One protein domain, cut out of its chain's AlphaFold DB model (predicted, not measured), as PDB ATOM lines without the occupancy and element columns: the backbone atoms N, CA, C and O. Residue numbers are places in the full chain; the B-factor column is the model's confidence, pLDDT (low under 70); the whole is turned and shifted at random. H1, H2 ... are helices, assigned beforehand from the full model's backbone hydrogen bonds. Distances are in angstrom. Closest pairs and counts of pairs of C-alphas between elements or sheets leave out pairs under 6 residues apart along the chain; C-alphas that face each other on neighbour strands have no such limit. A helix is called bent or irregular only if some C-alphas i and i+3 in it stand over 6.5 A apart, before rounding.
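Overview. This is residues 25 to 100 of the 232 residues of the protein "Putative conserved secreted protein" of Nyssomyia neivai (UniProt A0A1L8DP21). H3, H4 and H1 make the sides of a triangle, open between H1 and H3, and H2 lies inside it. H2 and H3 stand side by side as a helical hairpin, and H4 crosses the beginning of H2. The printed part, all helix, has 76 residues with named helices H1, H2, H3, H4 in that order; it is compact, radius of gyration of the C-alphas 12.9 A, spanning 38 by 30 by 24 A.

Arrangement. H3, residues 67 to 81, touches H2, residues 47 to 60, opposite ways at a shallow tilt of 34.6 degrees, only just short of steep; the closest C-alphas, of Lys 67 and Leu 60, are 6.4 A apart. H4, residues 84 to 95, touches H2 with residues 87 to 92 alone, closest at the C-alphas of Gly 88 and Ala 47, 5.1 A. H1, residues 25 to 38, only just touches H2, with 3 pairs of C-alphas within 8 A, closest Trp 38 and Leu 60, 7.4 A. Every O i to N i+4 pair is within hydrogen-bond range in H3 and H4, 9 of 10 in H1, 8 of 10 in H2.

Along the chain. H3 measures 21.3 A from C-alpha 67 at (29.841, -26.361, -57.691), H1 19.6 A, H2 16.9 A and H4 16.4 A to C-alpha 95 at (45.973, -27.656, -38.672). H2 is irregular: C-alphas 55 and 58 are 8.1 A apart.

Size, cuts and confidence. The C-alphas farthest apart, of Pro 65 and Lys 98, are 37.8 A apart. The printed part has no cut and no long link. Low confidence, under 70, includes residues 31 to 46 and 60 to 65.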
ATOM      1  N   ALA A  25      52.760 -27.482 -42.179       69.81
ATOM      2  CA  ALA A  25      53.010 -26.216 -42.862       69.81
ATOM      3  C   ALA A  25      52.644 -26.295 -44.349       69.81
ATOM      4  O   ALA A  25      51.921 -25.435 -44.845       69.81
ATOM      5  N   SER A  26      53.033 -27.377 -45.034       71.31
ATOM      6  CA  SER A  26      52.718 -27.561 -46.457       71.31
ATOM      7  C   SER A  26      51.216 -27.622 -46.730       71.31
ATOM      8  O   SER A  26      50.762 -27.154 -47.771       71.31
ATOM      9  N   VAL A  27      50.421 -28.171 -45.806       70.00
ATOM     10  CA  VAL A  27      48.959 -28.204 -45.954       70.00
ATOM     11  C   VAL A  27      48.351 -26.825 -45.761       70.00
ATOM     12  O   VAL A  27      47.478 -26.445 -46.536       70.00
ATOM     13  N   LEU A  28      48.822 -26.069 -44.767       69.88
ATOM     14  CA  LEU A  28      48.348 -24.710 -44.527       69.88
ATOM     15  C   LEU A  28      48.717 -23.776 -45.683       69.88
ATOM     16  O   LEU A  28      47.890 -22.974 -46.101       69.88
ATOM     17  N   GLU A  29      49.933 -23.887 -46.207       72.00
ATOM     18  CA  GLU A  29      50.402 -23.113 -47.354       72.00
ATOM     19  C   GLU A  29      49.627 -23.474 -48.623       72.00
ATOM     20  O   GLU A  29      49.087 -22.589 -49.278       72.00
ATOM     21  N   THR A  30      49.469 -24.768 -48.925       71.62
ATOM     22  CA  THR A  30      48.672 -25.219 -50.081       71.62
ATOM     23  C   THR A  30      47.232 -24.729 -49.971       71.62
ATOM     24  O   THR A  30      46.679 -24.232 -50.951       71.62
ATOM     25  N   PHE A  31      46.646 -24.812 -48.772       69.81
ATOM     26  CA  PHE A  31      45.318 -24.279 -48.502       69.81
ATOM     27  C   PHE A  31      45.280 -22.771 -48.739       69.81
ATOM     28  O   PHE A  31      44.504 -22.328 -49.570       69.81
ATOM     29  N   LYS A  32      46.147 -21.980 -48.097       68.56
ATOM     30  CA  LYS A  32      46.172 -20.515 -48.251       68.56
ATOM     31  C   LYS A  32      46.359 -20.093 -49.707       68.56
ATOM     32  O   LYS A  32      45.550 -19.328 -50.217       68.56
ATOM     33  N   THR A  33      47.366 -20.624 -50.393       66.44
ATOM     34  CA  THR A  33      47.701 -20.243 -51.771       66.44
ATOM     35  C   THR A  33      46.566 -20.558 -52.744       66.44
ATOM     36  O   THR A  33      46.236 -19.732 -53.587       66.44
ATOM     37  N   LYS A  34      45.928 -21.729 -52.619       66.88
ATOM     38  CA  LYS A  34      44.827 -22.138 -53.508       66.88
ATOM     39  C   LYS A  34      43.472 -21.559 -53.093       66.88
ATOM     40  O   LYS A  34      42.608 -21.390 -53.946       66.88
ATOM     41  N   PHE A  35      43.287 -21.227 -51.817       61.44
ATOM     42  CA  PHE A  35      42.091 -20.558 -51.305       61.44
ATOM     43  C   PHE A  35      42.058 -19.079 -51.705       61.44
ATOM     44  O   PHE A  35      41.004 -18.587 -52.095       61.44
ATOM     45  N   ILE A  36      43.213 -18.400 -51.726       56.62
ATOM     46  CA  ILE A  36      43.352 -17.050 -52.302       56.62
ATOM     47  C   ILE A  36      42.916 -17.042 -53.778       56.62
ATOM     48  O   ILE A  36      42.293 -16.085 -54.229       56.62
ATOM     49  N   THR A  37      43.171 -18.127 -54.519       58.25
ATOM     50  CA  THR A  37      42.676 -18.303 -55.897       58.25
ATOM     51  C   THR A  37      41.163 -18.568 -55.969       58.25
ATOM     52  O   THR A  37      40.552 -18.267 -56.988       58.25
ATOM     53  N   TRP A  38      40.552 -19.127 -54.919       54.88
ATOM     54  CA  TRP A  38      39.137 -19.519 -54.906       54.88
ATOM     55  C   TRP A  38      38.187 -18.353 -54.571       54.88
ATOM     56  O   TRP A  38      37.170 -18.232 -55.248       54.88
ATOM     57  N   LYS A  39      38.522 -17.474 -53.605       53.31
ATOM     58  CA  LYS A  39      38.081 -16.058 -53.484       53.31
ATOM     59  C   LYS A  39      38.475 -15.434 -52.135       53.31
ATOM     60  O   LYS A  39      38.568 -16.112 -51.118       53.31
ATOM     61  N   ALA A  40      38.621 -14.108 -52.154       41.16
ATOM     62  CA  ALA A  40      39.009 -13.209 -51.065       41.16
ATOM     63  C   ALA A  40      37.856 -12.744 -50.139       41.16
ATOM     64  O   ALA A  40      37.955 -11.666 -49.563       41.16
ATOM     65  N   ASP A  41      36.777 -13.518 -49.996       42.50
ATOM     66  CA  ASP A  41      35.603 -13.099 -49.213       42.50
ATOM     67  C   ASP A  41      35.537 -13.797 -47.844       42.50
ATOM     68  O   ASP A  41      36.035 -14.913 -47.682       42.50
ATOM     69  N   GLU A  42      34.942 -13.127 -46.856       42.56
ATOM     70  CA  GLU A  42      35.052 -13.299 -45.388       42.56
ATOM     71  C   GLU A  42      34.808 -14.706 -44.779       42.56
ATOM     72  O   GLU A  42      34.943 -14.910 -43.570       42.56
ATOM     73  N   VAL A  43      34.545 -15.726 -45.595       41.78
ATOM     74  CA  VAL A  43      34.328 -17.142 -45.228       41.78
ATOM     75  C   VAL A  43      35.618 -17.841 -44.738       41.78
ATOM     76  O   VAL A  43      35.617 -19.000 -44.315       41.78
ATOM     77  N   ALA A  44      36.739 -17.114 -44.712       43.59
ATOM     78  CA  ALA A  44      38.100 -17.568 -44.417       43.59
ATOM     79  C   ALA A  44      38.372 -18.082 -42.981       43.59
ATOM     80  O   ALA A  44      39.522 -18.367 -42.644       43.59
ATOM     81  N   LYS A  45      37.363 -18.210 -42.109       52.28
ATOM     82  CA  LYS A  45      37.564 -18.601 -40.696       52.28
ATOM     83  C   LYS A  45      36.800 -19.845 -40.242       52.28
ATOM     84  O   LYS A  45      36.965 -20.248 -39.091       52.28
ATOM     85  N   SER A  46      36.000 -20.477 -41.104       69.12
ATOM     86  CA  SER A  46      35.209 -21.646 -40.699       69.12
ATOM     87  C   SER A  46      35.902 -22.973 -41.014       69.12
ATOM     88  O   SER A  46      36.451 -23.179 -42.098       69.12
ATOM     89  N   ALA A  47      35.827 -23.915 -40.073       74.62
ATOM     90  CA  ALA A  47      36.274 -25.295 -40.256       74.62
ATOM     91  C   ALA A  47      35.566 -25.990 -41.432       74.62
ATOM     92  O   ALA A  47      36.150 -26.848 -42.091       74.62
ATOM     93  N   GLU A  48      34.340 -25.573 -41.741       77.88
ATOM     94  CA  GLU A  48      33.561 -26.076 -42.872       77.88
ATOM     95  C   GLU A  48      34.199 -25.724 -44.217       77.88
ATOM     96  O   GLU A  48      34.312 -26.589 -45.082       77.88
ATOM     97  N   ALA A  49      34.688 -24.491 -44.377       76.56
ATOM     98  CA  ALA A  49      35.347 -24.047 -45.607       76.56
ATOM     99  C   ALA A  49      36.613 -24.869 -45.889       76.56
ATOM    100  O   ALA A  49      36.862 -25.276 -47.025       76.56
ATOM    101  N   PHE A  50      37.377 -25.186 -44.838       81.00
ATOM    102  CA  PHE A  50      38.514 -26.089 -44.965       81.00
ATOM    103  C   PHE A  50      38.089 -27.486 -45.430       81.00
ATOM    104  O   PHE A  50      38.719 -28.048 -46.321       81.00
ATOM    105  N   LEU A  51      37.030 -28.052 -44.851       83.69
ATOM    106  CA  LEU A  51      36.570 -29.400 -45.193       83.69
ATOM    107  C   LEU A  51      36.012 -29.484 -46.613       83.69
ATOM    108  O   LEU A  51      36.288 -30.456 -47.316       83.69
ATOM    109  N   VAL A  52      35.279 -28.457 -47.046       83.12
ATOM    110  CA  VAL A  52      34.797 -28.318 -48.425       83.12
ATOM    111  C   VAL A  52      35.978 -28.318 -49.390       83.12
ATOM    112  O   VAL A  52      36.014 -29.132 -50.310       83.12
ATOM    113  N   TYR A  53      36.989 -27.482 -49.146       80.38
ATOM    114  CA  TYR A  53      38.185 -27.450 -49.982       80.38
ATOM    115  C   TYR A  53      38.970 -28.770 -49.934       80.38
ATOM    116  O   TYR A  53      39.401 -29.281 -50.964       80.38
ATOM    117  N   HIS A  54      39.131 -29.364 -48.752       82.69
ATOM    118  CA  HIS A  54      39.829 -30.639 -48.588       82.69
ATOM    119  C   HIS A  54      39.163 -31.756 -49.406       82.69
ATOM    120  O   HIS A  54      39.850 -32.618 -49.953       82.69
ATOM    121  N   LYS A  55      37.828 -31.769 -49.478       81.88
ATOM    122  CA  LYS A  55      37.054 -32.790 -50.195       81.88
ATOM    123  C   LYS A  55      36.943 -32.501 -51.696       81.88
ATOM    124  O   LYS A  55      37.160 -33.397 -52.505       81.88
ATOM    125  N   PHE A  56      36.633 -31.259 -52.062       80.00
ATOM    126  CA  PHE A  56      36.240 -30.872 -53.421       80.00
ATOM    127  C   PHE A  56      37.194 -29.886 -54.086       80.00
ATOM    128  O   PHE A  56      36.878 -29.390 -55.158       80.00
ATOM    129  N   GLY A  57      38.369 -29.605 -53.520       73.31
ATOM    130  CA  GLY A  57      39.299 -28.600 -54.058       73.31
ATOM    131  C   GLY A  57      39.614 -28.768 -55.549       73.31
ATOM    132  O   GLY A  57      39.860 -27.788 -56.237       73.31
ATOM    133  N   HIS A  58      39.516 -29.990 -56.069       71.88
ATOM    134  CA  HIS A  58      39.666 -30.311 -57.486       71.88
ATOM    135  C   HIS A  58      38.461 -29.938 -58.374       71.88
ATOM    136  O   HIS A  58      38.646 -29.647 -59.546       71.88
ATOM    137  N   GLN A  59      37.241 -29.935 -57.829       70.44
ATOM    138  CA  GLN A  59      35.995 -29.560 -58.518       70.44
ATOM    139  C   GLN A  59      35.694 -28.062 -58.400       70.44
ATOM    140  O   GLN A  59      34.876 -27.539 -59.151       70.44
ATOM    141  N   LEU A  60      36.336 -27.392 -57.437       66.56
ATOM    142  CA  LEU A  60      36.163 -25.967 -57.146       66.56
ATOM    143  C   LEU A  60      37.090 -25.067 -57.969       66.56
ATOM    144  O   LEU A  60      36.809 -23.881 -58.131       66.56
ATOM    145  N   VAL A  61      38.198 -25.612 -58.475       61.03
ATOM    146  CA  VAL A  61      39.137 -24.900 -59.347       61.03
ATOM    147  C   VAL A  61      38.684 -25.099 -60.794       61.03
ATOM    148  O   VAL A  61      39.095 -26.044 -61.458       61.03
ATOM    149  N   GLY A  62      37.785 -24.231 -61.261       60.38
ATOM    150  CA  GLY A  62      37.236 -24.257 -62.619       60.38
ATOM    151  C   GLY A  62      35.784 -23.786 -62.678       60.38
ATOM    152  O   GLY A  62      35.147 -23.556 -61.647       60.38
ATOM    153  N   ASP A  63      35.250 -23.647 -63.890       58.81
ATOM    154  CA  ASP A  63      33.872 -23.200 -64.103       58.81
ATOM    155  C   ASP A  63      32.902 -24.387 -64.126       58.81
ATOM    156  O   ASP A  63      32.341 -24.771 -65.148       58.81
ATOM    157  N   ASN A  64      32.789 -25.049 -62.974       68.50
ATOM    158  CA  ASN A  64      31.913 -26.200 -62.811       68.50
ATOM    159  C   ASN A  64      30.496 -25.713 -62.440       68.50
ATOM    160  O   ASN A  64      30.345 -25.117 -61.368       68.50
ATOM    161  N   PRO A  65      29.463 -25.924 -63.277       69.38
ATOM    162  CA  PRO A  65      28.119 -25.388 -63.031       69.38
ATOM    163  C   PRO A  65      27.467 -25.970 -61.768       69.38
ATOM    164  O   PRO A  65      26.678 -25.295 -61.114       69.38
ATOM    165  N   ASP A  66      27.860 -27.178 -61.359       75.88
ATOM    166  CA  ASP A  66      27.292 -27.866 -60.194       75.88
ATOM    167  C   ASP A  66      27.997 -27.542 -58.864       75.88
ATOM    168  O   ASP A  66      27.633 -28.083 -57.816       75.88
ATOM    169  N   LYS A  67      29.004 -26.655 -58.871       75.56
ATOM    170  CA  LYS A  67      29.841 -26.361 -57.691       75.56
ATOM    171  C   LYS A  67      29.024 -25.951 -56.464       75.56
ATOM    172  O   LYS A  67      29.231 -26.496 -55.383       75.56
ATOM    173  N   GLU A  68      28.064 -25.045 -56.625       76.62
ATOM    174  CA  GLU A  68      27.231 -24.566 -55.514       76.62
ATOM    175  C   GLU A  68      26.336 -25.670 -54.956       76.62
ATOM    176  O   GLU A  68      26.213 -25.810 -53.741       76.62
ATOM    177  N   LYS A  69      25.775 -26.509 -55.832       82.69
ATOM    178  CA  LYS A  69      24.906 -27.619 -55.437       82.69
ATOM    179  C   LYS A  69      25.662 -28.662 -54.614       82.69
ATOM    180  O   LYS A  69      25.184 -29.068 -53.557       82.69
ATOM    181  N   VAL A  70      26.859 -29.054 -55.059       80.12
ATOM    182  CA  VAL A  70      27.708 -30.032 -54.354       80.12
ATOM    183  C   VAL A  70      28.165 -29.492 -52.997       80.12
ATOM    184  O   VAL A  70      28.146 -30.217 -51.998       80.12
ATOM    185  N   ILE A  71      28.536 -28.209 -52.928       80.94
ATOM    186  CA  ILE A  71      28.930 -27.559 -51.672       80.94
ATOM    187  C   ILE A  71      27.750 -27.491 -50.702       80.94
ATOM    188  O   ILE A  71      27.903 -27.889 -49.547       80.94
ATOM    189  N   ALA A  72      26.584 -27.033 -51.162       83.06
ATOM    190  CA  ALA A  72      25.388 -26.907 -50.336       83.06
ATOM    191  C   ALA A  72      24.939 -28.268 -49.783       83.06
ATOM    192  O   ALA A  72      24.617 -28.390 -48.599       83.06
ATOM    193  N   GLU A  73      24.987 -29.321 -50.603       85.94
ATOM    194  CA  GLU A  73      24.676 -30.679 -50.158       85.94
ATOM    195  C   GLU A  73      25.670 -31.168 -49.093       85.94
ATOM    196  O   GLU A  73      25.272 -31.741 -48.074       85.94
ATOM    197  N   PHE A  74      26.968 -30.924 -49.286       84.19
ATOM    198  CA  PHE A  74      27.983 -31.321 -48.315       84.19
ATOM    199  C   PHE A  74      27.869 -30.547 -46.999       84.19
ATOM    200  O   PHE A  74      27.965 -31.152 -45.931       84.19
ATOM    201  N   GLN A  75      27.613 -29.239 -47.060       83.25
ATOM    202  CA  GLN A  75      27.354 -28.415 -45.881       83.25
ATOM    203  C   GLN A  75      26.115 -28.910 -45.132       83.25
ATOM    204  O   GLN A  75      26.193 -29.153 -43.931       83.25
ATOM    205  N   SER A  76      25.008 -29.171 -45.834       85.44
ATOM    206  CA  SER A  76      23.796 -29.740 -45.233       85.44
ATOM    207  C   SER A  76      24.077 -31.069 -44.518       85.44
ATOM    208  O   SER A  76      23.676 -31.271 -43.370       85.44
ATOM    209  N   ARG A  77      24.872 -31.958 -45.133       84.62
ATOM    210  CA  ARG A  77      25.303 -33.217 -44.501       84.62
ATOM    211  C   ARG A  77      26.189 -32.997 -43.269       84.62
ATOM    212  O   ARG A  77      26.051 -33.755 -42.308       84.62
ATOM    213  N   LEU A  78      27.091 -32.012 -43.289       82.38
ATOM    214  CA  LEU A  78      27.932 -31.667 -42.136       82.38
ATOM    215  C   LEU A  78      27.080 -31.166 -40.964       82.38
ATOM    216  O   LEU A  78      27.235 -31.680 -39.859       82.38
ATOM    217  N   HIS A  79      26.153 -30.238 -41.215       81.38
ATOM    218  CA  HIS A  79      25.268 -29.674 -40.188       81.38
ATOM    219  C   HIS A  79      24.254 -30.690 -39.650       81.38
ATOM    220  O   HIS A  79      23.935 -30.665 -38.466       81.38
ATOM    221  N   GLY A  80      23.771 -31.612 -40.490       81.94
ATOM    222  CA  GLY A  80      22.769 -32.603 -40.089       81.94
ATOM    223  C   GLY A  80      23.320 -33.813 -39.326       81.94
ATOM    224  O   GLY A  80      22.596 -34.413 -38.535       81.94
ATOM    225  N   LYS A  81      24.582 -34.208 -39.557       82.81
ATOM    226  CA  LYS A  81      25.160 -35.439 -38.973       82.81
ATOM    227  C   LYS A  81      26.234 -35.201 -37.919       82.81
ATOM    228  O   LYS A  81      26.537 -36.125 -37.166       82.81
ATOM    229  N   LEU A  82      26.856 -34.022 -37.882       84.31
ATOM    230  CA  LEU A  82      28.013 -33.754 -37.029       84.31
ATOM    231  C   LEU A  82      27.793 -32.525 -36.149       84.31
ATOM    232  O   LEU A  82      27.169 -31.545 -36.536       84.31
ATOM    233  N   ASN A  83      28.383 -32.558 -34.955       86.94
ATOM    234  CA  ASN A  83      28.422 -31.391 -34.083       86.94
ATOM    235  C   ASN A  83      29.473 -30.391 -34.588       86.94
ATOM    236  O   ASN A  83      30.675 -30.666 -34.543       86.94
ATOM    237  N   ASN A  84      29.018 -29.208 -34.999       81.69
ATOM    238  CA  ASN A  84      29.864 -28.156 -35.559       81.69
ATOM    239  C   ASN A  84      30.967 -27.674 -34.589       81.69
ATOM    240  O   ASN A  84      32.106 -27.438 -34.992       81.69
ATOM    241  N   LYS A  85      30.698 -27.635 -33.274       84.62
ATOM    242  CA  LYS A  85      31.721 -27.260 -32.275       84.62
ATOM    243  C   LYS A  85      32.892 -28.248 -32.266       84.62
ATOM    244  O   LYS A  85      34.054 -27.835 -32.269       84.62
ATOM    245  N   ASN A  86      32.594 -29.546 -32.308       89.44
ATOM    246  CA  ASN A  86      33.612 -30.601 -32.329       89.44
ATOM    247  C   ASN A  86      34.349 -30.635 -33.672       89.44
ATOM    248  O   ASN A  86      35.553 -30.879 -33.712       89.44
ATOM    249  N   LEU A  87      33.643 -30.338 -34.766       87.12
ATOM    250  CA  LEU A  87      34.228 -30.217 -36.096       87.12
ATOM    251  C   LEU A  87      35.284 -29.106 -36.144       87.12
ATOM    252  O   LEU A  87      36.398 -29.324 -36.623       87.12
ATOM    253  N   GLY A  88      34.962 -27.948 -35.562       84.75
ATOM    254  CA  GLY A  88      35.895 -26.840 -35.384       84.75
ATOM    255  C   GLY A  88      37.163 -27.247 -34.636       84.75
ATOM    256  O   GLY A  88      38.276 -26.963 -35.086       84.75
ATOM    257  N   GLN A  89      37.012 -27.975 -33.528       88.38
ATOM    258  CA  GLN A  89      38.151 -28.482 -32.758       88.38
ATOM    259  C   GLN A  89      38.978 -29.510 -33.538       88.38
ATOM    260  O   GLN A  89      40.207 -29.461 -33.487       88.38
ATOM    261  N   TYR A  90      38.333 -30.397 -34.298       89.50
ATOM    262  CA  TYR A  90      39.014 -31.389 -35.130       89.50
ATOM    263  C   TYR A  90      39.873 -30.731 -36.214       89.50
ATOM    264  O   TYR A  90      41.057 -31.048 -36.343       89.50
ATOM    265  N   VAL A  91      39.314 -29.770 -36.954       86.50
ATOM    266  CA  VAL A  91      40.063 -29.033 -37.982       86.50
ATOM    267  C   VAL A  91      41.201 -28.238 -37.350       86.50
ATOM    268  O   VAL A  91      42.323 -28.280 -37.853       86.50
ATOM    269  N   LYS A  92      40.961 -27.581 -36.208       86.19
ATOM    270  CA  LYS A  92      42.009 -26.865 -35.471       86.19
ATOM    271  C   LYS A  92      43.160 -27.796 -35.079       86.19
ATOM    272  O   LYS A  92      44.312 -27.456 -35.336       86.19
ATOM    273  N   ALA A  93      42.859 -28.968 -34.521       89.25
ATOM    274  CA  ALA A  93      43.861 -29.964 -34.142       89.25
ATOM    275  C   ALA A  93      44.613 -30.535 -35.354       89.25
ATOM    276  O   ALA A  93      45.815 -30.791 -35.280       89.25
ATOM    277  N   PHE A  94      43.929 -30.713 -36.489       87.62
ATOM    278  CA  PHE A  94      44.571 -31.126 -37.731       87.62
ATOM    279  C   PHE A  94      45.532 -30.051 -38.250       87.62
ATOM    280  O   PHE A  94      46.643 -30.386 -38.654       87.62
ATOM    281  N   MET A  95      45.143 -28.776 -38.213       83.62
ATOM    282  CA  MET A  95      45.973 -27.656 -38.672       83.62
ATOM    283  C   MET A  95      47.187 -27.398 -37.779       83.62
ATOM    284  O   MET A  95      48.249 -27.057 -38.287       83.62
ATOM    285  N   SER A  96      47.054 -27.585 -36.464       86.44
ATOM    286  CA  SER A  96      48.144 -27.397 -35.498       86.44
ATOM    287  C   SER A  96      48.988 -28.653 -35.260       86.44
ATOM    288  O   SER A  96      49.811 -28.683 -34.340       86.44
ATOM    289  N   ARG A  97      48.783 -29.718 -36.047       89.62
ATOM    290  CA  ARG A  97      49.522 -30.969 -35.869       89.62
ATOM    291  C   ARG A  97      51.022 -30.739 -36.053       89.62
ATOM    292  O   ARG A  97      51.446 -29.946 -36.883       89.62
ATOM    293  N   LYS A  98      51.833 -31.491 -35.313       89.62
ATOM    294  CA  LYS A  98      53.278 -31.547 -35.564       89.62
ATOM    295  C   LYS A  98      53.554 -32.276 -36.877       89.62
ATOM    296  O   LYS A  98      52.729 -33.081 -37.328       89.62
ATOM    297  N   ASP A  99      54.746 -32.077 -37.411       88.12
ATOM    298  CA  ASP A  99      55.209 -32.816 -38.579       88.12
ATOM    299  C   ASP A  99      55.363 -34.311 -38.266       88.12
ATOM    300  O   ASP A  99      55.575 -34.745 -37.123       88.12
ATOM    301  N   LEU A 100      55.135 -35.118 -39.293       87.62
ATOM    302  CA  LEU A 100      55.100 -36.568 -39.276       87.62
ATOM    303  C   LEU A 100      56.212 -37.081 -40.193       87.62
ATOM    304  O   LEU A 100      56.083 -37.048 -41.415       87.62
TER     305      LEU A 100